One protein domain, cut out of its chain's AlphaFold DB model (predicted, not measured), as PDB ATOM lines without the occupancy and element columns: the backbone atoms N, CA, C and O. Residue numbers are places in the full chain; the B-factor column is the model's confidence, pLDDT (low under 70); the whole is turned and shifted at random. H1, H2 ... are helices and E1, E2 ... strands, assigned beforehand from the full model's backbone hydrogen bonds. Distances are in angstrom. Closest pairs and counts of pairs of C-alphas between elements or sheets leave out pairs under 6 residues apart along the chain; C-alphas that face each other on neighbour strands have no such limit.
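This is residues 20 to 209 of the 366 residues of the protein "1,2-dichloropropane reductive dehalogenase dcpB" of Dehalococcoides mccartyi (UniProt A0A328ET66). A strongly twisted four-stranded sheet, E1 E4 E6 E5, makes the core; H1 and the long H3 cover one face, and the short H4 packs on the other. H3 runs along the longest axis and reaches past the sheet, while E2 and E3 pair as a small second sheet away from the core, with short H2 before them. The printed part has 190 residues, in the order H1 E1 H2 E2 E3 E4 H3 E5 H4 E6; the four-stranded sheet is antiparallel, the small one parallel. The class is mixed, helices and strands, with 88 residues in named elements, under half. The whole is compact, with a radius of gyration of the C-alphas of 16.9 A, yet elongated, spanning 53 by 33 by 33 A.

Past residues 20 to 47, which hold no named element, look for H1, residues 48 to 62, on the sheet at a height of 9.1 A. Its closest C-alphas to E1, residues 64 to 71, are those of Arg 56 and Val 67, 6.2 A apart. H2, residues 80 to 83, is not on this sheet. E2, residues 89 to 93, and E3, residues 106 to 110, are parallel neighbours, with N 109 and O 91 2.8 A apart. E4, residues 115 to 121, is E1's antiparallel neighbour, with N 68 and O 118 at 2.8 A. H3, residues 133 to 160, is on the same face as H1; they touch with residues 58 to 62 and 149 to 153 alone, closest at the C-alphas of Ile 62 and His 149, 6.2 A, at a steep tilt of 48 degrees, opposite ways. E5, residues 164 to 167, is an edge strand. H4, residues 171 to 177, is on the opposite face, across the strands at 63 degrees to E4 on the local plane. E6, residues 204 to 208, lies between E4 and E5: find N 117 and O 206 at 2.8 A, and N 207 and O 165 at 2.8 A. E4, H3 and E5 form a split strand-helix-strand unit, two strands of one sheet joined through a helix, with E6 between them in the sheet; its crossover is right-handed. Every O i to N i+4 pair is within hydrogen-bond range in H1 and H4, and 22 of 24 in H3; H2 is too short for one.

Find C-alpha 48 at (174.559, 171.741, 205.306), where H1 begins its 20.9 A; E1 covers 20.2 A and E4 19.1 A. From C-alpha 133 at (138.126, 158.761, 224.894), H3 runs 41.6 A. E6 ends at C-alpha 208, (173.328, 167.131, 216.942).

The C-alphas farthest apart, those of Gly 40 and Gly 131, are 55.5 A apart. The printed part has no cut; its long links are E2 to E3, E4 to H3 and H4 to E6. Look for pLDDT under 70 at residues 20 to 24, 86 to 87, 125 to 132 and 199 to 201.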
ATOM      1  N   TYR A  20     153.855 156.017 229.064       49.41
ATOM      2  CA  TYR A  20     153.600 157.349 228.476       49.41
ATOM      3  C   TYR A  20     154.626 158.447 228.858       49.41
ATOM      4  O   TYR A  20     154.871 159.357 228.070       49.41
ATOM      5  N   TYR A  21     155.265 158.336 230.032       48.84
ATOM      6  CA  TYR A  21     156.400 159.171 230.464       48.84
ATOM      7  C   TYR A  21     157.705 158.389 230.730       48.84
ATOM      8  O   TYR A  21     158.750 159.011 230.921       48.84
ATOM      9  N   ASP A  22     157.659 157.052 230.702       45.09
ATOM     10  CA  ASP A  22     158.676 156.147 231.266       45.09
ATOM     11  C   ASP A  22     159.403 155.287 230.222       45.09
ATOM     12  O   ASP A  22     160.064 154.312 230.578       45.09
ATOM     13  N   LEU A  23     159.316 155.610 228.931       55.28
ATOM     14  CA  LEU A  23     160.327 155.163 227.969       55.28
ATOM     15  C   LEU A  23     161.396 156.262 227.871       55.28
ATOM     16  O   LEU A  23     161.327 157.094 226.959       55.28
ATOM     17  N   PRO A  24     162.348 156.342 228.823       64.44
ATOM     18  CA  PRO A  24     163.403 157.332 228.746       64.44
ATOM     19  C   PRO A  24     164.237 157.046 227.500       64.44
ATOM     20  O   PRO A  24     164.677 155.912 227.282       64.44
ATOM     21  N   SER A  25     164.492 158.071 226.686       74.94
ATOM     22  CA  SER A  25     165.656 157.977 225.818       74.94
ATOM     23  C   SER A  25     166.899 157.895 226.712       74.94
ATOM     24  O   SER A  25     166.952 158.531 227.775       74.94
ATOM     25  N   PRO A  26     167.900 157.085 226.341       85.38
ATOM     26  CA  PRO A  26     169.176 157.114 227.026       85.38
ATOM     27  C   PRO A  26     169.736 158.533 226.977       85.38
ATOM     28  O   PRO A  26     169.699 159.173 225.928       85.38
ATOM     29  N   VAL A  27     170.316 159.002 228.080       83.06
ATOM     30  CA  VAL A  27     170.923 160.343 228.144       83.06
ATOM     31  C   VAL A  27     171.983 160.533 227.046       83.06
ATOM     32  O   VAL A  27     172.086 161.603 226.460       83.06
ATOM     33  N   GLY A  28     172.722 159.470 226.707       84.88
ATOM     34  CA  GLY A  28     173.695 159.463 225.607       84.88
ATOM     35  C   GLY A  28     173.116 159.294 224.199       84.88
ATOM     36  O   GLY A  28     173.880 159.228 223.233       84.88
ATOM     37  N   GLY A  29     171.793 159.205 224.070       89.19
ATOM     38  CA  GLY A  29     171.101 158.867 222.832       89.19
ATOM     39  C   GLY A  29     171.147 157.373 222.496       89.19
ATOM     40  O   GLY A  29     171.899 156.589 223.080       89.19
ATOM     41  N   PHE A  30     170.321 156.961 221.534       91.88
ATOM     42  CA  PHE A  30     170.343 155.596 221.007       91.88
ATOM     43  C   PHE A  30     171.522 155.406 220.041       91.88
ATOM     44  O   PHE A  30     171.680 156.176 219.095       91.88
ATOM     45  N   ARG A  31     172.342 154.377 220.296       93.25
ATOM     46  CA  ARG A  31     173.554 154.023 219.530       93.25
ATOM     47  C   ARG A  31     173.683 152.505 219.390       93.25
ATOM     48  O   ARG A  31     174.656 151.891 219.805       93.25
ATOM     49  N   SER A  32     172.614 151.882 218.913       92.06
ATOM     50  CA  SER A  32     172.455 150.424 218.848       92.06
ATOM     51  C   SER A  32     172.952 149.810 217.536       92.06
ATOM     52  O   SER A  32     172.831 148.601 217.358       92.06
ATOM     53  N   ILE A  33     173.464 150.623 216.610       93.19
ATOM     54  CA  ILE A  33     174.016 150.174 215.326       93.19
ATOM     55  C   ILE A  33     175.509 150.517 215.244       93.19
ATOM     56  O   ILE A  33     175.937 151.407 215.972       93.19
ATOM     57  N   PRO A  34     176.300 149.865 214.376       94.88
ATOM     58  CA  PRO A  34     177.705 150.221 214.205       94.88
ATOM     59  C   PRO A  34     177.887 151.642 213.653       94.88
ATOM     60  O   PRO A  34     177.101 152.119 212.832       94.88
ATOM     61  N   SER A  35     178.958 152.294 214.089       94.00
ATOM     62  CA  SER A  35     179.414 153.599 213.613       94.00
ATOM     63  C   SER A  35     180.413 153.460 212.452       94.00
ATOM     64  O   SER A  35     180.960 152.377 212.225       94.00
ATOM     65  N   PRO A  36     180.762 154.553 211.748       95.50
ATOM     66  CA  PRO A  36     181.817 154.525 210.730       95.50
ATOM     67  C   PRO A  36     183.162 153.999 211.255       95.50
ATOM     68  O   PRO A  36     183.887 153.320 210.530       95.50
ATOM     69  N   LYS A  37     183.468 154.247 212.540       92.19
ATOM     70  CA  LYS A  37     184.691 153.750 213.190       92.19
ATOM     71  C   LYS A  37     184.726 152.223 213.245       92.19
ATOM     72  O   LYS A  37     185.784 151.650 213.015       92.19
ATOM     73  N   ASP A  38     183.585 151.584 213.490       94.12
ATOM     74  CA  ASP A  38     183.473 150.121 213.555       94.12
ATOM     75  C   ASP A  38     183.663 149.477 212.175       94.12
ATOM     76  O   ASP A  38     184.203 148.379 212.062       94.12
ATOM     77  N   TYR A  39     183.280 150.190 211.113       92.56
ATOM     78  CA  TYR A  39     183.523 149.788 209.726       92.56
ATOM     79  C   TYR A  39     184.922 150.155 209.207       92.56
ATOM     80  O   TYR A  39     185.276 149.765 208.096       92.56
ATOM     81  N   GLY A  40     185.718 150.918 209.965       95.12
ATOM     82  CA  GLY A  40     187.016 151.427 209.510       95.12
ATOM     83  C   GLY A  40     186.921 152.439 208.360       95.12
ATOM     84  O   GLY A  40     187.885 152.605 207.613       95.12
ATOM     85  N   VAL A  41     185.774 153.109 208.197       95.88
ATOM     86  CA  VAL A  41     185.536 154.121 207.153       95.88
ATOM     87  C   VAL A  41     185.451 155.523 207.766       95.88
ATOM     88  O   VAL A  41     185.100 155.666 208.941       95.88
ATOM     89  N   PRO A  42     185.781 156.590 207.011       95.69
ATOM     90  CA  PRO A  42     185.590 157.949 207.501       95.69
ATOM     91  C   PRO A  42     184.109 158.229 207.781       95.69
ATOM     92  O   PRO A  42     183.219 157.640 207.162       95.69
ATOM     93  N   ARG A  43     183.845 159.159 208.706       95.94
ATOM     94  CA  ARG A  43     182.486 159.671 208.921       95.94
ATOM     95  C   ARG A  43     181.955 160.339 207.653       95.94
ATOM     96  O   ARG A  43     182.732 160.787 206.807       95.94
ATOM     97  N   TRP A  44     180.634 160.438 207.549       96.56
ATOM     98  CA  TRP A  44     180.008 161.199 206.475       96.56
ATOM     99  C   TRP A  44     180.408 162.677 206.557       96.56
ATOM    100  O   TRP A  44     180.473 163.237 207.646       96.56
ATOM    101  N   GLU A  45     180.642 163.307 205.406       96.94
ATOM    102  CA  GLU A  45     180.856 164.748 205.282       96.94
ATOM    103  C   GLU A  45     180.029 165.260 204.101       96.94
ATOM    104  O   GLU A  45     180.054 164.692 203.008       96.94
ATOM    105  N   GLY A  46     179.288 166.343 204.315       94.62
ATOM    106  CA  GLY A  46     178.368 166.887 203.324       94.62
ATOM    107  C   GLY A  46     178.057 168.353 203.580       94.62
ATOM    108  O   GLY A  46     178.276 168.871 204.677       94.62
ATOM    109  N   LYS A  47     177.539 169.036 202.555       97.38
ATOM    110  CA  LYS A  47     177.094 170.427 202.690       97.38
ATOM    111  C   LYS A  47     175.869 170.506 203.613       97.38
ATOM    112  O   LYS A  47     175.026 169.604 203.550       97.38
ATOM    113  N   PRO A  48     175.706 171.581 204.409       97.31
ATOM    114  CA  PRO A  48     174.559 171.741 205.306       97.31
ATOM    115  C   PRO A  48     173.193 171.570 204.623       97.31
ATOM    116  O   PRO A  48     172.268 171.000 205.206       97.31
ATOM    117  N   GLU A  49     173.058 172.014 203.372       97.12
ATOM    118  CA  GLU A  49     171.825 171.905 202.589       97.12
ATOM    119  C   GLU A  49     171.507 170.457 202.208       97.12
ATOM    120  O   GLU A  49     170.346 170.042 202.238       97.12
ATOM    121  N   ASP A  50     172.529 169.677 201.859       97.50
ATOM    122  CA  ASP A  50     172.367 168.282 201.455       97.50
ATOM    123  C   ASP A  50     172.142 167.386 202.674       97.50
ATOM    124  O   ASP A  50     171.258 166.527 202.646       97.50
ATOM    125  N   ASN A  51     172.813 167.674 203.792       97.94
ATOM    126  CA  ASN A  51     172.526 167.038 205.075       97.94
ATOM    127  C   ASN A  51     171.083 167.316 205.522       97.94
ATOM    128  O   ASN A  51     170.376 166.400 205.936       97.94
ATOM    129  N   ALA A  52     170.585 168.549 205.365       96.81
ATOM    130  CA  ALA A  52     169.194 168.873 205.685       96.81
ATOM    131  C   ALA A  52     168.194 168.105 204.799       96.81
ATOM    132  O   ALA A  52     167.168 167.628 205.290       96.81
ATOM    133  N   LYS A  53     168.477 167.930 203.499       96.69
ATOM    134  CA  LYS A  53     167.660 167.076 202.609       96.69
ATOM    135  C   LYS A  53     167.706 165.605 203.029       96.69
ATOM    136  O   LYS A  53     166.666 164.942 203.020       96.69
ATOM    137  N   MET A  54     168.877 165.108 203.423       97.69
ATOM    138  CA  MET A  54     169.062 163.748 203.929       97.69
ATOM    139  C   MET A  54     168.226 163.518 205.191       97.69
ATOM    140  O   MET A  54     167.414 162.596 205.215       97.69
ATOM    141  N   ILE A  55     168.320 164.406 206.185       97.44
ATOM    142  CA  ILE A  55     167.521 164.324 207.416       97.44
ATOM    143  C   ILE A  55     166.022 164.347 207.111       97.44
ATOM    144  O   ILE A  55     165.284 163.524 207.645       97.44
ATOM    145  N   ARG A  56     165.557 165.213 206.202       95.12
ATOM    146  CA  ARG A  56     164.146 165.218 205.768       95.12
ATOM    147  C   ARG A  56     163.721 163.898 205.123       95.12
ATOM    148  O   ARG A  56     162.590 163.461 205.322       95.12
ATOM    149  N   THR A  57     164.605 163.271 204.354       95.81
ATOM    150  CA  THR A  57     164.339 161.983 203.698       95.81
ATOM    151  C   THR A  57     164.222 160.863 204.729       95.81
ATOM    152  O   THR A  57     163.244 160.117 204.715       95.81
ATOM    153  N   VAL A  58     165.162 160.798 205.673       96.44
ATOM    154  CA  VAL A  58     165.138 159.825 206.772       96.44
ATOM    155  C   VAL A  58     163.906 160.028 207.646       96.44
ATOM    156  O   VAL A  58     163.196 159.069 207.917       96.44
ATOM    157  N   ALA A  59     163.598 161.271 208.020       93.69
ATOM    158  CA  ALA A  59     162.427 161.610 208.821       93.69
ATOM    159  C   ALA A  59     161.120 161.102 208.191       93.69
ATOM    160  O   ALA A  59     160.303 160.486 208.870       93.69
ATOM    161  N   LYS A  60     160.946 161.290 206.876       89.88
ATOM    162  CA  LYS A  60     159.793 160.740 206.150       89.88
ATOM    163  C   LYS A  60     159.761 159.212 206.194       89.88
ATOM    164  O   LYS A  60     158.706 158.642 206.435       89.88
ATOM    165  N   ALA A  61     160.905 158.556 205.996       92.12
ATOM    166  CA  ALA A  61     160.998 157.096 206.013       92.12
ATOM    167  C   ALA A  61     160.685 156.486 207.391       92.12
ATOM    168  O   ALA A  61     160.159 155.377 207.467       92.12
ATOM    169  N   ILE A  62     160.992 157.196 208.480       91.38
ATOM    170  CA  ILE A  62     160.728 156.706 209.840       91.38
ATOM    171  C   ILE A  62     159.304 156.984 210.329       91.38
ATOM    172  O   ILE A  62     158.938 156.381 211.334       91.38
ATOM    173  N   GLY A  63     158.530 157.833 209.636       86.56
ATOM    174  CA  GLY A  63     157.142 158.160 209.987       86.56
ATOM    175  C   GLY A  63     156.910 159.581 210.517       86.56
ATOM    176  O   GLY A  63     155.928 159.819 211.210       86.56
ATOM    177  N   CYS A  64     157.780 160.552 210.226       88.12
ATOM    178  CA  CYS A  64     157.559 161.955 210.600       88.12
ATOM    179  C   CYS A  64     156.888 162.753 209.469       88.12
ATOM    180  O   CYS A  64     157.250 162.628 208.298       88.12
ATOM    181  N   SER A  65     155.935 163.621 209.828       84.12
ATOM    182  CA  SER A  65     155.236 164.516 208.889       84.12
ATOM    183  C   SER A  65     155.958 165.842 208.666       84.12
ATOM    184  O   SER A  65     155.953 166.359 207.549       84.12
ATOM    185  N   TYR A  66     156.607 166.374 209.704       88.25
ATOM    186  CA  TYR A  66     157.362 167.621 209.618       88.25
ATOM    187  C   TYR A  66     158.766 167.481 210.182       88.25
ATOM    188  O   TYR A  66     159.009 166.715 211.117       88.25
ATOM    189  N   VAL A  67     159.668 168.269 209.599       92.94
ATOM    190  CA  VAL A  67     161.043 168.439 210.057       92.94
ATOM    191  C   VAL A  67     161.369 169.919 210.055       92.94
ATOM    192  O   VAL A  67     161.332 170.567 209.008       92.94
ATOM    193  N   GLY A  68     161.717 170.413 211.229       94.12
ATOM    194  CA  GLY A  68     162.272 171.724 211.470       94.12
ATOM    195  C   GLY A  68     163.742 171.623 211.854       94.12
ATOM    196  O   GLY A  68     164.163 170.630 212.442       94.12
ATOM    197  N   ILE A  69     164.540 172.630 211.517       95.75
ATOM    198  CA  ILE A  69     165.958 172.683 211.894       95.75
ATOM    199  C   ILE A  69     166.252 174.075 212.442       95.75
ATOM    200  O   ILE A  69     165.953 175.059 211.768       95.75
ATOM    201  N   ILE A  70     166.854 174.140 213.625       93.44
ATOM    202  CA  ILE A  70     167.348 175.370 214.253       93.44
ATOM    203  C   ILE A  70     168.867 175.283 214.396       93.44
ATOM    204  O   ILE A  70     169.396 174.230 214.748       93.44
ATOM    205  N   ASP A  71     169.555 176.397 214.156       94.00
ATOM    206  CA  ASP A  71     170.928 176.607 214.617       94.00
ATOM    207  C   ASP A  71     170.882 177.403 215.924       94.00
ATOM    208  O   ASP A  71     170.417 178.540 215.940       94.00
ATOM    209  N   LEU A  72     171.338 176.807 217.024       90.75
ATOM    210  CA  LEU A  72     171.333 177.427 218.351       90.75
ATOM    211  C   LEU A  72     172.252 178.654 218.442       90.75
ATOM    212  O   LEU A  72     172.127 179.431 219.386       90.75
ATOM    213  N   ASN A  73     173.138 178.865 217.467       89.94
ATOM    214  CA  ASN A  73     173.929 180.089 217.370       89.94
ATOM    215  C   ASN A  73     173.163 181.259 216.729       89.94
ATOM    216  O   ASN A  73     173.704 182.364 216.664       89.94
ATOM    217  N   ASP A  74     171.931 181.063 216.246       87.38
ATOM    218  CA  ASP A  74     171.127 182.165 215.721       87.38
ATOM    219  C   ASP A  74     170.693 183.105 216.857       87.38
ATOM    220  O   ASP A  74     169.818 182.805 217.672       87.38
ATOM    221  N   HIS A  75     171.284 184.300 216.878       78.44
ATOM    222  CA  HIS A  75     170.999 185.341 217.863       78.44
ATOM    223  C   HIS A  75     169.533 185.808 217.879       78.44
ATOM    224  O   HIS A  75     169.101 186.422 218.855       78.44
ATOM    225  N   LYS A  76     168.746 185.514 216.835       79.50
ATOM    226  CA  LYS A  76     167.310 185.830 216.787       79.50
ATOM    227  C   LYS A  76     166.469 184.969 217.732       79.50
ATOM    228  O   LYS A  76     165.333 185.340 218.014       79.50
ATOM    229  N   LEU A  77     167.004 183.851 218.224       75.69
ATOM    230  CA  LEU A  77     166.305 182.938 219.138       75.69
ATOM    231  C   LEU A  77     166.170 183.497 220.562       75.69
ATOM    232  O   LEU A  77     165.401 182.962 221.357       75.69
ATOM    233  N   GLY A  78     166.909 184.559 220.897       77.31
ATOM    234  CA  GLY A  78     167.031 185.025 222.276       77.31
ATOM    235  C   GLY A  78     167.841 184.042 223.138       77.31
ATOM    236  O   GLY A  78     168.689 183.313 222.618       77.31
ATOM    237  N   PRO A  79     167.638 184.023 224.467       78.88
ATOM    238  CA  PRO A  79     168.358 183.114 225.351       78.88
ATOM    239  C   PRO A  79     168.009 181.649 225.055       78.88
ATOM    240  O   PRO A  79     166.915 181.186 225.377       78.88
ATOM    241  N   ILE A  80     168.965 180.890 224.508       80.00
ATOM    242  CA  ILE A  80     168.783 179.459 224.208       80.00
ATOM    243  C   ILE A  80     168.390 178.642 225.442       80.00
ATOM    244  O   ILE A  80     167.739 177.616 225.310       80.00
ATOM    245  N   THR A  81     168.726 179.114 226.647       76.50
ATOM    246  CA  THR A  81     168.325 178.507 227.923       76.50
ATOM    247  C   THR A  81     166.813 178.353 228.055       76.50
ATOM    248  O   THR A  81     166.361 177.407 228.687       76.50
ATOM    249  N   ASN A  82     166.027 179.231 227.420       76.12
ATOM    250  CA  ASN A  82     164.564 179.156 227.433       76.12
ATOM    251  C   ASN A  82     164.032 178.006 226.558       76.12
ATOM    252  O   ASN A  82     162.867 177.636 226.672       76.12
ATOM    253  N   LEU A  83     164.875 177.421 225.700       78.06
ATOM    254  CA  LEU A  83     164.539 176.278 224.852       78.06
ATOM    255  C   LEU A  83     164.778 174.930 225.549       78.06
ATOM    256  O   LEU A  83     164.554 173.890 224.934       78.06
ATOM    257  N   PHE A  84     165.199 174.916 226.814       81.56
ATOM    258  CA  PHE A  84     165.447 173.698 227.587       81.56
ATOM    259  C   PHE A  84     164.565 173.691 228.842       81.56
ATOM    260  O   PHE A  84     164.505 174.682 229.568       81.56
ATOM    261  N   TYR A  85     163.860 172.587 229.112       71.88
ATOM    262  CA  TYR A  85     163.080 172.464 230.346       71.88
ATOM    263  C   TYR A  85     163.983 172.376 231.587       71.88
ATOM    264  O   TYR A  85     165.057 171.782 231.564       71.88
ATOM    265  N   SER A  86     163.508 172.946 232.695       58.88
ATOM    266  CA  SER A  86     164.292 173.259 233.897       58.88
ATOM    267  C   SER A  86     164.632 172.078 234.819       58.88
ATOM    268  O   SER A  86     165.135 172.310 235.915       58.88
ATOM    269  N   GLU A  87     164.344 170.828 234.439       65.81
ATOM    270  CA  GLU A  87     164.656 169.655 235.281       65.81
ATOM    271  C   GLU A  87     166.170 169.412 235.382       65.81
ATOM    272  O   GLU A  87     166.669 168.988 236.423       65.81
ATOM    273  N   MET A  88     166.911 169.735 234.319       72.81
ATOM    274  CA  MET A  88     168.371 169.712 234.286       72.81
ATOM    275  C   MET A  88     168.890 170.970 233.598       72.81
ATOM    276  O   MET A  88     168.427 171.340 232.522       72.81
ATOM    277  N   ALA A  89     169.887 171.615 234.197       82.06
ATOM    278  CA  ALA A  89     170.599 172.699 233.539       82.06
ATOM    279  C   ALA A  89     171.409 172.140 232.361       82.06
ATOM    280  O   ALA A  89     172.174 171.188 232.521       82.06
ATOM    281  N   VAL A  90     171.255 172.750 231.189       86.62
ATOM    282  CA  VAL A  90     172.005 172.392 229.982       86.62
ATOM    283  C   VAL A  90     173.171 173.358 229.811       86.62
ATOM    284  O   VAL A  90     172.985 174.575 229.853       86.62
ATOM    285  N   LYS A  91     174.377 172.820 229.622       88.56
ATOM    286  CA  LYS A  91     175.595 173.583 229.320       88.56
ATOM    287  C   LYS A  91     176.268 173.044 228.068       88.56
ATOM    288  O   LYS A  91     176.136 171.868 227.745       88.56
ATOM    289  N   PHE A  92     177.031 173.906 227.412       90.25
ATOM    290  CA  PHE A  92     177.880 173.542 226.285       90.25
ATOM    291  C   PHE A  92     179.341 173.742 226.689       90.25
ATOM    292  O   PHE A  92     179.702 174.825 227.147       90.25
ATOM    293  N   GLU A  93     180.163 172.699 226.568       92.25
ATOM    294  CA  GLU A  93     181.581 172.722 226.950       92.25
ATOM    295  C   GLU A  93     182.475 172.409 225.742       92.25
ATOM    296  O   GLU A  93     182.190 171.517 224.940       92.25
ATOM    297  N   GLU A  94     183.573 173.153 225.608       91.75
ATOM    298  CA  GLU A  94     184.604 172.868 224.610       91.75
ATOM    299  C   GLU A  94     185.494 171.701 225.058       91.75
ATOM    300  O   GLU A  94     185.781 171.528 226.243       91.75
ATOM    301  N   GLY A  95     185.961 170.896 224.102       88.56
ATOM    302  CA  GLY A  95     186.932 169.825 224.357       88.56
ATOM    303  C   GLY A  95     186.354 168.516 224.902       88.56
ATOM    304  O   GLY A  95     187.111 167.560 225.072       88.56
ATOM    305  N   ILE A  96     185.039 168.420 225.129       92.81
ATOM    306  CA  ILE A  96     184.380 167.138 225.412       92.81
ATOM    307  C   ILE A  96     183.918 166.480 224.107       92.81
ATOM    308  O   ILE A  96     183.332 167.125 223.242       92.81
ATOM    309  N   GLY A  97     184.219 165.189 223.944       89.25
ATOM    310  CA  GLY A  97     183.849 164.419 222.747       89.25
ATOM    311  C   GLY A  97     182.452 163.793 222.803       89.25
ATOM    312  O   GLY A  97     182.002 163.228 221.812       89.25
ATOM    313  N   ASP A  98     181.794 163.856 223.962       92.62
ATOM    314  CA  ASP A  98     180.458 163.315 224.223       92.62
ATOM    315  C   ASP A  98     179.820 164.055 225.415       92.62
ATOM    316  O   ASP A  98     180.455 164.936 226.001       92.62
ATOM    317  N   TYR A  99     178.587 163.707 225.787       90.75
ATOM    318  CA  TYR A  99     177.911 164.288 226.949       90.75
ATOM    319  C   TYR A  99     178.611 163.943 228.274       90.75
ATOM    320  O   TYR A  99     179.183 162.865 228.457       90.75
ATOM    321  N   LYS A 100     178.510 164.853 229.244       92.12
ATOM    322  CA  LYS A 100     178.998 164.661 230.613       92.12
ATOM    323  C   LYS A 100     177.944 165.112 231.614       92.12
ATOM    324  O   LYS A 100     177.372 166.189 231.483       92.12
ATOM    325  N   LEU A 101     177.719 164.309 232.650       88.75
ATOM    326  CA  LEU A 101     176.901 164.713 233.792       88.75
ATOM    327  C   LEU A 101     177.771 165.465 234.808       88.75
ATOM    328  O   LEU A 101     178.820 164.972 235.227       88.75
ATOM    329  N   GLN A 102     177.342 166.665 235.198       85.62
ATOM    330  CA  GLN A 102     177.977 167.482 236.230       85.62
ATOM    331  C   GLN A 102     177.056 167.542 237.456       85.62
ATOM    332  O   GLN A 102     176.090 168.301 237.506       85.62
ATOM    333  N   GLY A 103     177.356 166.731 238.472       83.94
ATOM    334  CA  GLY A 103     176.482 166.586 239.639       83.94
ATOM    335  C   GLY A 103     175.154 165.904 239.285       83.94
ATOM    336  O   GLY A 103     175.100 165.089 238.367       83.94
ATOM    337  N   LEU A 104     174.092 166.219 240.035       77.88
ATOM    338  CA  LEU A 104     172.780 165.572 239.879       77.88
ATOM    339  C   LEU A 104     171.863 166.262 238.855       77.88
ATOM    340  O   LEU A 104     170.982 165.610 238.306       77.88
ATOM    341  N   ASN A 105     172.078 167.554 238.580       83.12
ATOM    342  CA  ASN A 105     171.101 168.398 237.874       83.12
ATOM    343  C   ASN A 105     171.711 169.180 236.697       83.12
ATOM    344  O   ASN A 105     171.185 170.225 236.313       83.12
ATOM    345  N   THR A 106     172.858 168.768 236.155       87.44
ATOM    346  CA  THR A 106     173.472 169.457 235.009       87.44
ATOM    347  C   THR A 106     174.007 168.463 233.994       87.44
ATOM    348  O   THR A 106     174.747 167.542 234.339       87.44
ATOM    349  N   ILE A 107     173.648 168.692 232.734       88.62
ATOM    350  CA  ILE A 107     174.164 167.973 231.580       88.62
ATOM    351  C   ILE A 107     174.982 168.926 230.713       88.62
ATOM    352  O   ILE A 107     174.535 170.019 230.360       88.62
ATOM    353  N   CYS A 108     176.199 168.506 230.390       90.88
ATOM    354  CA  CYS A 108     177.114 169.230 229.527       90.88
ATOM    355  C   CYS A 108     177.186 168.509 228.182       90.88
ATOM    356  O   CYS A 108     177.568 167.337 228.134       90.88
ATOM    357  N   TYR A 109     176.822 169.200 227.106       92.06
ATOM    358  CA  TYR A 109     176.975 168.724 225.736       92.06
ATOM    359  C   TYR A 109     178.221 169.332 225.084       92.06
ATOM    360  O   TYR A 109     178.624 170.443 225.443       92.06
ATOM    361  N   PRO A 110     178.833 168.638 224.113       94.19
ATOM    362  CA  PRO A 110     179.895 169.210 223.297       94.19
ATOM    363  C   PRO A 110     179.469 170.524 222.628       94.19
ATOM    364  O   PRO A 110     178.372 170.616 222.081       94.19
ATOM    365  N   SER A 111     180.333 171.541 222.630       91.88
ATOM    366  CA  SER A 111     180.029 172.861 222.045       91.88
ATOM    367  C   SER A 111     179.763 172.846 220.534       91.88
ATOM    368  O   SER A 111     179.115 173.748 220.007       91.88
ATOM    369  N   ASN A 112     180.224 171.814 219.823       92.12
ATOM    370  CA  ASN A 112     179.923 171.606 218.406       92.12
ATOM    371  C   ASN A 112     178.485 171.108 218.160       92.12
ATOM    372  O   ASN A 112     177.993 171.229 217.036       92.12
ATOM    373  N   CYS A 113     177.798 170.580 219.180       93.00
ATOM    374  CA  CYS A 113     176.383 170.225 219.109       93.00
ATOM    375  C   CYS A 113     175.532 171.499 219.117       93.00
ATOM    376  O   CYS A 113     175.069 171.938 220.165       93.00
ATOM    377  N   ARG A 114     175.346 172.110 217.945       91.88
ATOM    378  CA  ARG A 114     174.622 173.385 217.803       91.88
ATOM    379  C   ARG A 114     173.298 173.278 217.060       91.88
ATOM    380  O   ARG A 114     172.537 174.238 217.054       91.88
ATOM    381  N   TYR A 115     173.018 172.152 216.411       95.25
ATOM    382  CA  TYR A 115     171.828 172.015 215.582       95.25
ATOM    383  C   TYR A 115     170.737 171.260 216.315       95.25
ATOM    384  O   TYR A 115     170.975 170.179 216.852       95.25
ATOM    385  N   LEU A 116     169.527 171.810 216.294       94.44
ATOM    386  CA  LEU A 116     168.343 171.175 216.849       94.44
ATOM    387  C   LEU A 116     167.408 170.759 215.712       94.44
ATOM    388  O   LEU A 116     166.876 171.603 214.989       94.44
ATOM    389  N   ILE A 117     167.201 169.455 215.558       95.62
ATOM    390  CA  ILE A 117     166.250 168.875 214.608       95.62
ATOM    391  C   ILE A 117     164.922 168.691 215.336       95.62
ATOM    392  O   ILE A 117     164.838 167.889 216.260       95.62
ATOM    393  N   VAL A 118     163.886 169.409 214.919       93.69
ATOM    394  CA  VAL A 118     162.521 169.313 215.450       93.69
ATOM    395  C   VAL A 118     161.717 168.392 214.545       93.69
ATOM    396  O   VAL A 118     161.641 168.611 213.339       93.69
ATOM    397  N   LEU A 119     161.124 167.346 215.104       91.75
ATOM    398  CA  LEU A 119     160.421 166.305 214.363       91.75
ATOM    399  C   LEU A 119     159.003 166.172 214.896       91.75
ATOM    400  O   LEU A 119     158.794 166.038 216.100       91.75
ATOM    401  N   VAL A 120     158.038 166.165 213.981       87.56
ATOM    402  CA  VAL A 120     156.638 165.879 214.301       87.56
ATOM    403  C   VAL A 120     156.315 164.490 213.758       87.56
ATOM    404  O   VAL A 120     156.393 164.302 212.535       87.56
ATOM    405  N   PRO A 121     155.965 163.514 214.618       84.25
ATOM    406  CA  PRO A 121     155.432 162.229 214.185       84.25
ATOM    407  C   PRO A 121     154.224 162.383 213.262       84.25
ATOM    408  O   PRO A 121     153.591 163.437 213.176       84.25
ATOM    409  N   GLN A 122     153.893 161.316 212.548       76.69
ATOM    410  CA  GLN A 122     152.728 161.317 211.687       76.69
ATOM    411  C   GLN A 122     151.438 161.527 212.476       76.69
ATOM    412  O   GLN A 122     151.116 160.773 213.392       76.69
ATOM    413  N   MET A 123     150.701 162.570 212.095       70.31
ATOM    414  CA  MET A 123     149.479 162.956 212.783       70.31
ATOM    415  C   MET A 123     148.324 162.036 212.405       70.31
ATOM    416  O   MET A 123     148.003 161.859 211.229       70.31
ATOM    417  N   LYS A 124     147.650 161.508 213.422       70.19
ATOM    418  CA  LYS A 124     146.470 160.651 213.269       70.19
ATOM    419  C   LYS A 124     145.224 161.516 213.415       70.19
ATOM    420  O   LYS A 124     144.706 161.730 214.514       70.19
ATOM    421  N   SER A 125     144.800 162.094 212.295       59.97
ATOM    422  CA  SER A 125     143.754 163.124 212.213       59.97
ATOM    423  C   SER A 125     142.369 162.645 212.660       59.97
ATOM    424  O   SER A 125     141.474 163.454 212.879       59.97
ATOM    425  N   ILE A 126     142.152 161.338 212.791       57.47
ATOM    426  CA  ILE A 126     140.807 160.783 212.951       57.47
ATOM    427  C   ILE A 126     140.200 160.964 214.355       57.47
ATOM    428  O   ILE A 126     138.992 160.878 214.505       57.47
ATOM    429  N   TYR A 127     140.976 161.269 215.398       57.12
ATOM    430  CA  TYR A 127     140.505 161.046 216.776       57.12
ATOM    431  C   TYR A 127     140.213 162.291 217.632       57.12
ATOM    432  O   TYR A 127     139.835 162.142 218.795       57.12
ATOM    433  N   LYS A 128     140.389 163.514 217.116       62.72
ATOM    434  CA  LYS A 128     140.425 164.739 217.943       62.72
ATOM    435  C   LYS A 128     139.057 165.409 218.077       62.72
ATOM    436  O   LYS A 128     138.764 166.377 217.381       62.72
ATOM    437  N   ARG A 129     138.247 164.944 219.031       64.31
ATOM    438  CA  ARG A 129     136.963 165.565 219.401       64.31
ATOM    439  C   ARG A 129     136.896 165.901 220.886       64.31
ATOM    440  O   ARG A 129     137.471 165.199 221.718       64.31
ATOM    441  N   PHE A 130     136.193 166.979 221.222       59.94
ATOM    442  CA  PHE A 130     136.086 167.442 222.600       59.94
ATOM    443  C   PHE A 130     135.538 166.363 223.540       59.94
ATOM    444  O   PHE A 130     134.461 165.841 223.293       59.94
ATOM    445  N   GLY A 131     136.270 166.044 224.614       59.66
ATOM    446  CA  GLY A 131     135.768 165.223 225.722       59.66
ATOM    447  C   GLY A 131     135.592 163.722 225.464       59.66
ATOM    448  O   GLY A 131     135.106 163.037 226.356       59.66
ATOM    449  N   ASN A 132     136.019 163.213 224.305       69.00
ATOM    450  CA  ASN A 132     135.921 161.796 223.932       69.00
ATOM    451  C   ASN A 132     137.198 161.009 224.313       69.00
ATOM    452  O   ASN A 132     138.315 161.536 224.245       69.00
ATOM    453  N   PHE A 133     137.044 159.726 224.667       70.06
ATOM    454  CA  PHE A 133     138.126 158.761 224.894       70.06
ATOM    455  C   PHE A 133     139.113 158.648 223.718       70.06
ATOM    456  O   PHE A 133     140.312 158.465 223.946       70.06
ATOM    457  N   THR A 134     138.649 158.813 222.474       72.56
ATOM    458  CA  THR A 134     139.498 158.723 221.272       72.56
ATOM    459  C   THR A 134     140.633 159.743 221.280       72.56
ATOM    460  O   THR A 134     141.769 159.409 220.960       72.56
ATOM    461  N   THR A 135     140.355 160.974 221.716       71.94
ATOM    462  CA  THR A 135     141.339 162.066 221.736       71.94
ATOM    463  C   THR A 135     142.528 161.730 222.631       71.94
ATOM    464  O   THR A 135     143.673 162.027 222.291       71.94
ATOM    465  N   LEU A 136     142.263 161.092 223.773       72.88
ATOM    466  CA  LEU A 136     143.303 160.702 224.716       72.88
ATOM    467  C   LEU A 136     144.084 159.474 224.229       72.88
ATOM    468  O   LEU A 136     145.305 159.449 224.357       72.88
ATOM    469  N   ALA A 137     143.399 158.486 223.646       74.81
ATOM    470  CA  ALA A 137     144.033 157.333 223.006       74.81
ATOM    471  C   ALA A 137     145.102 157.767 221.984       74.81
ATOM    472  O   ALA A 137     146.209 157.235 221.976       74.81
ATOM    473  N   THR A 138     144.800 158.777 221.171       73.62
ATOM    474  CA  THR A 138     145.710 159.270 220.127       73.62
ATOM    475  C   THR A 138     146.863 160.081 220.664       73.62
ATOM    476  O   THR A 138     147.995 159.819 220.278       73.62
ATOM    477  N   ALA A 139     146.608 161.007 221.592       72.75
ATOM    478  CA  ALA A 139     147.692 161.714 222.274       72.75
ATOM    479  C   ALA A 139     148.651 160.713 222.956       72.75
ATOM    480  O   ALA A 139     149.874 160.845 222.858       72.75
ATOM    481  N   GLY A 140     148.065 159.668 223.557       73.38
ATOM    482  CA  GLY A 140     148.692 158.427 224.010       73.38
ATOM    483  C   GLY A 140     149.696 157.838 223.034       73.38
ATOM    484  O   GLY A 140     150.897 157.732 223.303       73.38
ATOM    485  N   GLN A 141     149.161 157.464 221.881       76.31
ATOM    486  CA  GLN A 141     149.899 156.785 220.837       76.31
ATOM    487  C   GLN A 141     150.993 157.667 220.236       76.31
ATOM    488  O   GLN A 141     152.117 157.201 220.081       76.31
ATOM    489  N   ASP A 142     150.694 158.935 219.946       75.81
ATOM    490  CA  ASP A 142     151.646 159.886 219.360       75.81
ATOM    491  C   ASP A 142     152.887 160.043 220.259       75.81
ATOM    492  O   ASP A 142     154.022 160.110 219.784       75.81
ATOM    493  N   SER A 143     152.681 160.023 221.579       73.06
ATOM    494  CA  SER A 143     153.763 160.121 222.566       73.06
ATOM    495  C   SER A 143     154.559 158.820 222.706       73.06
ATOM    496  O   SER A 143     155.764 158.868 222.942       73.06
ATOM    497  N   THR A 144     153.914 157.665 222.528       76.00
ATOM    498  CA  THR A 144     154.580 156.353 222.546       76.00
ATOM    499  C   THR A 144     155.423 156.151 221.285       76.00
ATOM    500  O   THR A 144     156.595 155.776 221.362       76.00
ATOM    501  N   ASP A 145     154.863 156.480 220.119       78.00
ATOM    502  CA  ASP A 145     155.537 156.348 218.829       78.00
ATOM    503  C   ASP A 145     156.791 157.233 218.759       78.00
ATOM    504  O   ASP A 145     157.783 156.855 218.129       78.00
ATOM    505  N   LYS A 146     156.790 158.390 219.442       82.12
ATOM    506  CA  LYS A 146     157.938 159.307 219.575       82.12
ATOM    507  C   LYS A 146     159.255 158.577 219.854       82.12
ATOM    508  O   LYS A 146     160.266 158.869 219.221       82.12
ATOM    509  N   VAL A 147     159.252 157.612 220.774       82.69
ATOM    510  CA  VAL A 147     160.463 156.898 221.221       82.69
ATOM    511  C   VAL A 147     161.073 156.080 220.088       82.69
ATOM    512  O   VAL A 147     162.290 156.076 219.908       82.69
ATOM    513  N   LEU A 148     160.234 155.429 219.282       85.88
ATOM    514  CA  LEU A 148     160.695 154.668 218.128       85.88
ATOM    515  C   LEU A 148     161.301 155.590 217.060       85.88
ATOM    516  O   LEU A 148     162.329 155.256 216.469       85.88
ATOM    517  N   HIS A 149     160.692 156.754 216.826       89.44
ATOM    518  CA  HIS A 149     161.221 157.744 215.888       89.44
ATOM    519  C   HIS A 149     162.557 158.332 216.372       89.44
ATOM    520  O   HIS A 149     163.506 158.406 215.589       89.44
ATOM    521  N   LEU A 150     162.657 158.670 217.664       90.25
ATOM    522  CA  LEU A 150     163.897 159.093 218.322       90.25
ATOM    523  C   LEU A 150     164.998 158.048 218.134       90.25
ATOM    524  O   LEU A 150     166.071 158.376 217.633       90.25
ATOM    525  N   ALA A 151     164.715 156.785 218.465       91.94
ATOM    526  CA  ALA A 151     165.681 155.698 218.350       91.94
ATOM    527  C   ALA A 151     166.186 155.524 216.916       91.94
ATOM    528  O   ALA A 151     167.391 155.420 216.696       91.94
ATOM    529  N   LYS A 152     165.289 155.537 215.923       94.31
ATOM    530  CA  LYS A 152     165.672 155.414 214.510       94.31
ATOM    531  C   LYS A 152     166.519 156.598 214.035       94.31
ATOM    532  O   LYS A 152     167.533 156.379 213.380       94.31
ATOM    533  N   MET A 153     166.133 157.831 214.371       96.12
ATOM    534  CA  MET A 153     166.862 159.026 213.935       96.12
ATOM    535  C   MET A 153     168.231 159.149 214.617       96.12
ATOM    536  O   MET A 153     169.223 159.429 213.951       96.12
ATOM    537  N   MET A 154     168.320 158.889 215.923       95.81
ATOM    538  CA  MET A 154     169.598 158.906 216.646       95.81
ATOM    539  C   MET A 154     170.541 157.804 216.178       95.81
ATOM    540  O   MET A 154     171.717 158.075 215.953       95.81
ATOM    541  N   ASN A 155     170.029 156.590 215.951       96.00
ATOM    542  CA  ASN A 155     170.831 155.519 215.367       96.00
ATOM    543  C   ASN A 155     171.320 155.897 213.969       96.00
ATOM    544  O   ASN A 155     172.475 155.642 213.654       96.00
ATOM    545  N   PHE A 156     170.486 156.540 213.147       97.56
ATOM    546  CA  PHE A 156     170.922 157.034 211.844       97.56
ATOM    547  C   PHE A 156     172.082 158.031 211.977       97.56
ATOM    548  O   PHE A 156     173.113 157.821 211.347       97.56
ATOM    549  N   LEU A 157     171.950 159.053 212.836       97.44
ATOM    550  CA  LEU A 157     173.023 160.019 213.120       97.44
ATOM    551  C   LEU A 157     174.303 159.318 213.593       97.44
ATOM    552  O   LEU A 157     175.387 159.598 213.086       97.44
ATOM    553  N   HIS A 158     174.174 158.345 214.495       96.69
ATOM    554  CA  HIS A 158     175.298 157.548 214.970       96.69
ATOM    555  C   HIS A 158     175.979 156.756 213.841       96.69
ATOM    556  O   HIS A 158     177.205 156.778 213.720       96.69
ATOM    557  N   GLY A 159     175.191 156.117 212.971       96.88
ATOM    558  CA  GLY A 159     175.680 155.334 211.835       96.88
ATOM    559  C   GLY A 159     176.414 156.161 210.778       96.88
ATOM    560  O   GLY A 159     177.290 155.633 210.098       96.88
ATOM    561  N   ILE A 160     176.121 157.461 210.668       97.06
ATOM    562  CA  ILE A 160     176.873 158.389 209.805       97.06
ATOM    563  C   ILE A 160     178.015 159.117 210.539       97.06
ATOM    564  O   ILE A 160     178.779 159.849 209.911       97.06
ATOM    565  N   GLY A 161     178.184 158.869 211.843       96.50
ATOM    566  CA  GLY A 161     179.310 159.351 212.647       96.50
ATOM    567  C   GLY A 161     179.078 160.665 213.394       96.50
ATOM    568  O   GLY A 161     180.055 161.335 213.726       96.50
ATOM    569  N   TYR A 162     177.821 161.024 213.661       97.12
ATOM    570  CA  TYR A 162     177.427 162.230 214.391       97.12
ATOM    571  C   TYR A 162     176.715 161.894 215.706       97.12
ATOM    572  O   TYR A 162     176.187 160.795 215.901       97.12
ATOM    573  N   LEU A 163     176.711 162.853 216.626       96.25
ATOM    574  CA  LEU A 163     176.026 162.754 217.908       96.25
ATOM    575  C   LEU A 163     174.538 163.085 217.753       96.25
ATOM    576  O   LEU A 163     174.139 163.874 216.895       96.25
ATOM    577  N   GLY A 164     173.711 162.490 218.607       95.25
ATOM    578  CA  GLY A 164     172.273 162.731 218.651       95.25
ATOM    579  C   GLY A 164     171.746 162.574 220.071       95.25
ATOM    580  O   GLY A 164     171.779 161.469 220.609       95.25
ATOM    581  N   PHE A 165     171.248 163.658 220.662       92.75
ATOM    582  CA  PHE A 165     170.709 163.685 222.028       92.75
ATOM    583  C   PHE A 165     169.261 164.163 222.025       92.75
ATOM    584  O   PHE A 165     168.937 165.113 221.316       92.75
ATOM    585  N   GLU A 166     168.374 163.529 222.798       89.81
ATOM    586  CA  GLU A 166     167.009 164.045 222.952       89.81
ATOM    587  C   GLU A 166     167.086 165.282 223.830       89.81
ATOM    588  O   GLU A 166     167.676 165.250 224.911       89.81
ATOM    589  N   ILE A 167     166.433 166.351 223.393       85.31
ATOM    590  CA  ILE A 167     166.234 167.517 224.234       85.31
ATOM    591  C   ILE A 167     164.763 167.620 224.613       85.31
ATOM    592  O   ILE A 167     163.860 167.559 223.781       85.31
ATOM    593  N   ARG A 168     164.518 167.820 225.907       79.69
ATOM    594  CA  ARG A 168     163.209 168.232 226.406       79.69
ATOM    595  C   ARG A 168     163.110 169.755 226.314       79.69
ATOM    596  O   ARG A 168     163.740 170.470 227.091       79.69
ATOM    597  N   SER A 169     162.310 170.230 225.367       76.25
ATOM    598  CA  SER A 169     162.126 171.651 225.050       76.25
ATOM    599  C   SER A 169     160.652 172.048 225.079       76.25
ATOM    600  O   SER A 169     159.799 171.191 224.836       76.25
ATOM    601  N   PRO A 170     160.318 173.338 225.275       77.12
ATOM    602  CA  PRO A 170     158.993 173.834 224.934       77.12
ATOM    603  C   PRO A 170     158.790 173.701 223.418       77.12
ATOM    604  O   PRO A 170     159.412 174.401 222.622       77.12
ATOM    605  N   LEU A 171     157.932 172.764 223.019       79.56
ATOM    606  CA  LEU A 171     157.775 172.365 221.618       79.56
ATOM    607  C   LEU A 171     157.076 173.426 220.745       79.56
ATOM    608  O   LEU A 171     157.602 173.695 219.667       79.56
ATOM    609  N   PRO A 172     155.991 174.108 221.180       85.81
ATOM    610  CA  PRO A 172     155.309 175.080 220.320       85.81
ATOM    611  C   PRO A 172     156.202 176.229 219.825       85.81
ATOM    612  O   PRO A 172     156.171 176.519 218.629       85.81
ATOM    613  N   PRO A 173     157.059 176.855 220.664       86.38
ATOM    614  CA  PRO A 173     158.045 177.818 220.176       86.38
ATOM    615  C   PRO A 173     158.972 177.242 219.103       86.38
ATOM    616  O   PRO A 173     159.184 177.882 218.077       86.38
ATOM    617  N   LEU A 174     159.491 176.026 219.294       88.31
ATOM    618  CA  LEU A 174     160.379 175.388 218.320       88.31
ATOM    619  C   LEU A 174     159.677 175.107 216.988       88.31
ATOM    620  O   LEU A 174     160.255 175.323 215.925       88.31
ATOM    621  N   GLU A 175     158.426 174.659 217.029       89.56
ATOM    622  CA  GLU A 175     157.612 174.416 215.836       89.56
ATOM    623  C   GLU A 175     157.354 175.715 215.052       89.56
ATOM    624  O   GLU A 175     157.411 175.721 213.821       89.56
ATOM    625  N   ILE A 176     157.145 176.835 215.749       90.19
ATOM    626  CA  ILE A 176     156.982 178.156 215.124       90.19
ATOM    627  C   ILE A 176     158.299 178.631 214.503       90.19
ATOM    628  O   ILE A 176     158.341 179.017 213.335       90.19
ATOM    629  N   LEU A 177     159.389 178.575 215.273       89.62
ATOM    630  CA  LEU A 177     160.703 179.075 214.855       89.62
ATOM    631  C   LEU A 177     161.277 178.288 213.672       89.62
ATOM    632  O   LEU A 177     161.984 178.847 212.841       89.62
ATOM    633  N   THR A 178     160.938 177.005 213.565       91.00
ATOM    634  CA  THR A 178     161.352 176.158 212.442       91.00
ATOM    635  C   THR A 178     160.436 176.223 211.224       91.00
ATOM    636  O   THR A 178     160.755 175.611 210.204       91.00
ATOM    637  N   GLY A 179     159.309 176.933 211.310       90.81
ATOM    638  CA  GLY A 179     158.343 177.031 210.217       90.81
ATOM    639  C   GLY A 179     157.472 175.790 210.020       90.81
ATOM    640  O   GLY A 179     156.921 175.602 208.938       90.81
ATOM    641  N   ILE A 180     157.329 174.939 211.040       91.12
ATOM    642  CA  ILE A 180     156.377 173.816 211.023       91.12
ATOM    643  C   ILE A 180     154.936 174.345 211.011       91.12
ATOM    644  O   ILE A 180     154.068 173.801 210.324       91.12
ATOM    645  N   GLY A 181     154.684 175.433 211.741       90.19
ATOM    646  CA  GLY A 181     153.386 176.090 211.780       90.19
ATOM    647  C   GLY A 181     153.471 177.550 212.222       90.19
ATOM    648  O   GLY A 181     154.524 178.034 212.626       90.19
ATOM    649  N   GLU A 182     152.335 178.243 212.179       91.25
ATOM    650  CA  GLU A 182     152.204 179.627 212.644       91.25
ATOM    651  C   GLU A 182     151.521 179.700 214.022       91.25
ATOM    652  O   GLU A 182     150.595 178.939 214.335       91.25
ATOM    653  N   TYR A 183     151.963 180.651 214.849       91.50
ATOM    654  CA  TYR A 183     151.358 180.960 216.143       91.50
ATOM    655  C   TYR A 183     149.866 181.316 216.016       91.50
ATOM    656  O   TYR A 183     149.426 181.947 215.056       91.50
ATOM    657  N   ASN A 184     149.069 180.940 217.020       91.38
ATOM    658  CA  ASN A 184     147.627 181.175 217.026       91.38
ATOM    659  C   ASN A 184     147.084 181.523 218.422       91.38
ATOM    660  O   ASN A 184     147.763 181.393 219.441       91.38
ATOM    661  N   ARG A 185     145.805 181.919 218.474       92.31
ATOM    662  CA  ARG A 185     145.120 182.374 219.697       92.31
ATOM    663  C   ARG A 185     145.182 181.406 220.875       92.31
ATOM    664  O   ARG A 185     145.185 181.845 222.021       92.31
ATOM    665  N   THR A 186     145.197 180.102 220.626       85.88
ATOM    666  CA  THR A 186     145.079 179.108 221.698       85.88
ATOM    667  C   THR A 186     146.357 178.927 222.511       85.88
ATOM    668  O   THR A 186     146.282 178.277 223.548       85.88
ATOM    669  N   HIS A 187     147.502 179.479 222.070       78.25
ATOM    670  CA  HIS A 187     148.855 179.135 222.567       78.25
ATOM    671  C   HIS A 187     149.201 177.647 222.462       78.25
ATOM    672  O   HIS A 187     150.264 177.224 222.909       78.25
ATOM    673  N   GLY A 188     148.287 176.851 221.910       72.81
ATOM    674  CA  GLY A 188     148.481 175.441 221.672       72.81
ATOM    675  C   GLY A 188     149.468 175.218 220.528       72.81
ATOM    676  O   GLY A 188     150.177 176.144 220.122       72.81
ATOM    677  N   PRO A 189     149.504 173.995 219.984       76.75
ATOM    678  CA  PRO A 189     150.350 173.712 218.839       76.75
ATOM    679  C   PRO A 189     150.063 174.718 217.716       76.75
ATOM    680  O   PRO A 189     148.910 175.139 217.543       76.75
ATOM    681  N   PRO A 190     151.098 175.161 216.991       88.19
ATOM    682  CA  PRO A 190     150.931 176.080 215.891       88.19
ATOM    683  C   PRO A 190     150.050 175.472 214.805       88.19
ATOM    684  O   PRO A 190     149.952 174.255 214.636       88.19
ATOM    685  N   ILE A 191     149.408 176.350 214.042       88.25
ATOM    686  CA  ILE A 191     148.592 175.927 212.912       88.25
ATOM    687  C   ILE A 191     149.541 175.537 211.789       88.25
ATOM    688  O   ILE A 191     150.338 176.356 211.339       88.25
ATOM    689  N   THR A 192     149.455 174.289 211.345       86.94
ATOM    690  CA  THR A 192     150.292 173.755 210.270       86.94
ATOM    691  C   THR A 192     149.582 173.852 208.914       86.94
ATOM    692  O   THR A 192     148.353 173.759 208.856       86.94
ATOM    693  N   PRO A 193     150.315 173.981 207.792       83.19
ATOM    694  CA  PRO A 193     149.698 174.028 206.465       83.19
ATOM    695  C   PRO A 193     148.876 172.779 206.100       83.19
ATOM    696  O   PRO A 193     147.842 172.886 205.436       83.19
ATOM    697  N   ALA A 194     149.333 171.583 206.499       77.25
ATOM    698  CA  ALA A 194     148.733 170.322 206.057       77.25
ATOM    699  C   ALA A 194     147.628 169.820 206.994       77.25
ATOM    700  O   ALA A 194     146.641 169.280 206.495       77.25
ATOM    701  N   PHE A 195     147.759 170.039 208.307       75.19
ATOM    702  CA  PHE A 195     146.840 169.503 209.326       75.19
ATOM    703  C   PHE A 195     146.124 170.600 210.130       75.19
ATOM    704  O   PHE A 195     145.239 170.323 210.939       75.19
ATOM    705  N   GLY A 196     146.452 171.871 209.904       81.56
ATOM    706  CA  GLY A 196     145.805 172.981 210.585       81.56
ATOM    707  C   GLY A 196     146.118 173.018 212.076       81.56
ATOM    708  O   GLY A 196     147.259 172.794 212.470       81.56
ATOM    709  N   ASN A 197     145.108 173.301 212.908       78.38
ATOM    710  CA  ASN A 197     145.259 173.378 214.369       78.38
ATOM    711  C   ASN A 197     145.157 172.013 215.067       78.38
ATOM    712  O   ASN A 197     144.897 171.946 216.269       78.38
ATOM    713  N   GLU A 198     145.270 170.916 214.319       72.81
ATOM    714  CA  GLU A 198     145.314 169.599 214.927       72.81
ATOM    715  C   GLU A 198     146.455 169.531 215.940       72.81
ATOM    716  O   GLU A 198     147.555 170.017 215.692       72.81
ATOM    717  N   CYS A 199     146.196 168.931 217.102       62.78
ATOM    718  CA  CYS A 199     147.193 168.940 218.159       62.78
ATOM    719  C   CYS A 199     148.468 168.206 217.710       62.78
ATOM    720  O   CYS A 199     148.381 167.006 217.459       62.78
ATOM    721  N   LEU A 200     149.611 168.890 217.600       61.31
ATOM    722  CA  LEU A 200     150.924 168.270 217.393       61.31
ATOM    723  C   LEU A 200     151.337 167.584 218.702       61.31
ATOM    724  O   LEU A 200     152.109 168.104 219.501       61.31
ATOM    725  N   SER A 201     150.707 166.452 219.001       65.81
ATOM    726  CA  SER A 201     151.127 165.599 220.109       65.81
ATOM    727  C   SER A 201     152.348 164.798 219.669       65.81
ATOM    728  O   SER A 201     152.437 164.366 218.523       65.81
ATOM    729  N   GLY A 202     153.311 164.631 220.574       74.31
ATOM    730  CA  GLY A 202     154.487 163.800 220.323       74.31
ATOM    731  C   GLY A 202     155.628 164.468 219.552       74.31
ATOM    732  O   GLY A 202     156.565 163.758 219.200       74.31
ATOM    733  N   THR A 203     155.610 165.786 219.307       84.94
ATOM    734  CA  THR A 203     156.785 166.492 218.758       84.94
ATOM    735  C   THR A 203     158.005 166.276 219.653       84.94
ATOM    736  O   THR A 203     157.907 166.217 220.880       84.94
ATOM    737  N   PHE A 204     159.175 166.130 219.041       88.00
ATOM    738  CA  PHE A 204     160.429 165.911 219.749       88.00
ATOM    739  C   PHE A 204     161.579 166.630 219.066       88.00
ATOM    740  O   PHE A 204     161.502 166.959 217.881       88.00
ATOM    741  N   SER A 205     162.649 166.873 219.815       91.38
ATOM    742  CA  SER A 205     163.839 167.525 219.292       91.38
ATOM    743  C   SER A 205     165.098 166.706 219.558       91.38
ATOM    744  O   SER A 205     165.246 166.062 220.599       91.38
ATOM    745  N   ILE A 206     165.999 166.705 218.575       94.19
ATOM    746  CA  ILE A 206     167.295 166.033 218.635       94.19
ATOM    747  C   ILE A 206     168.390 167.074 218.454       94.19
ATOM    748  O   ILE A 206     168.441 167.751 217.428       94.19
ATOM    749  N   LEU A 207     169.269 167.181 219.443       94.56
ATOM    750  CA  LEU A 207     170.486 167.973 219.380       94.56
ATOM    751  C   LEU A 207     171.590 167.168 218.693       94.56
ATOM    752  O   LEU A 207     171.825 166.013 219.048       94.56
ATOM    753  N   THR A 208     172.273 167.777 217.728       96.75
ATOM    754  CA  THR A 208     173.328 167.131 216.942       96.75
ATOM    755  C   THR A 208     174.455 168.100 216.583       96.75
ATOM    756  O   THR A 208     174.274 169.322 216.549       96.75
ATOM    757  N   ASP A 209     175.630 167.541 216.300       96.88
ATOM    758  CA  ASP A 209     176.784 168.226 215.720       96.88
ATOM    759  C   ASP A 209     176.848 168.117 214.184       96.88
ATOM    760  O   ASP A 209     177.759 168.672 213.569       96.88
TER     761      ASP A 209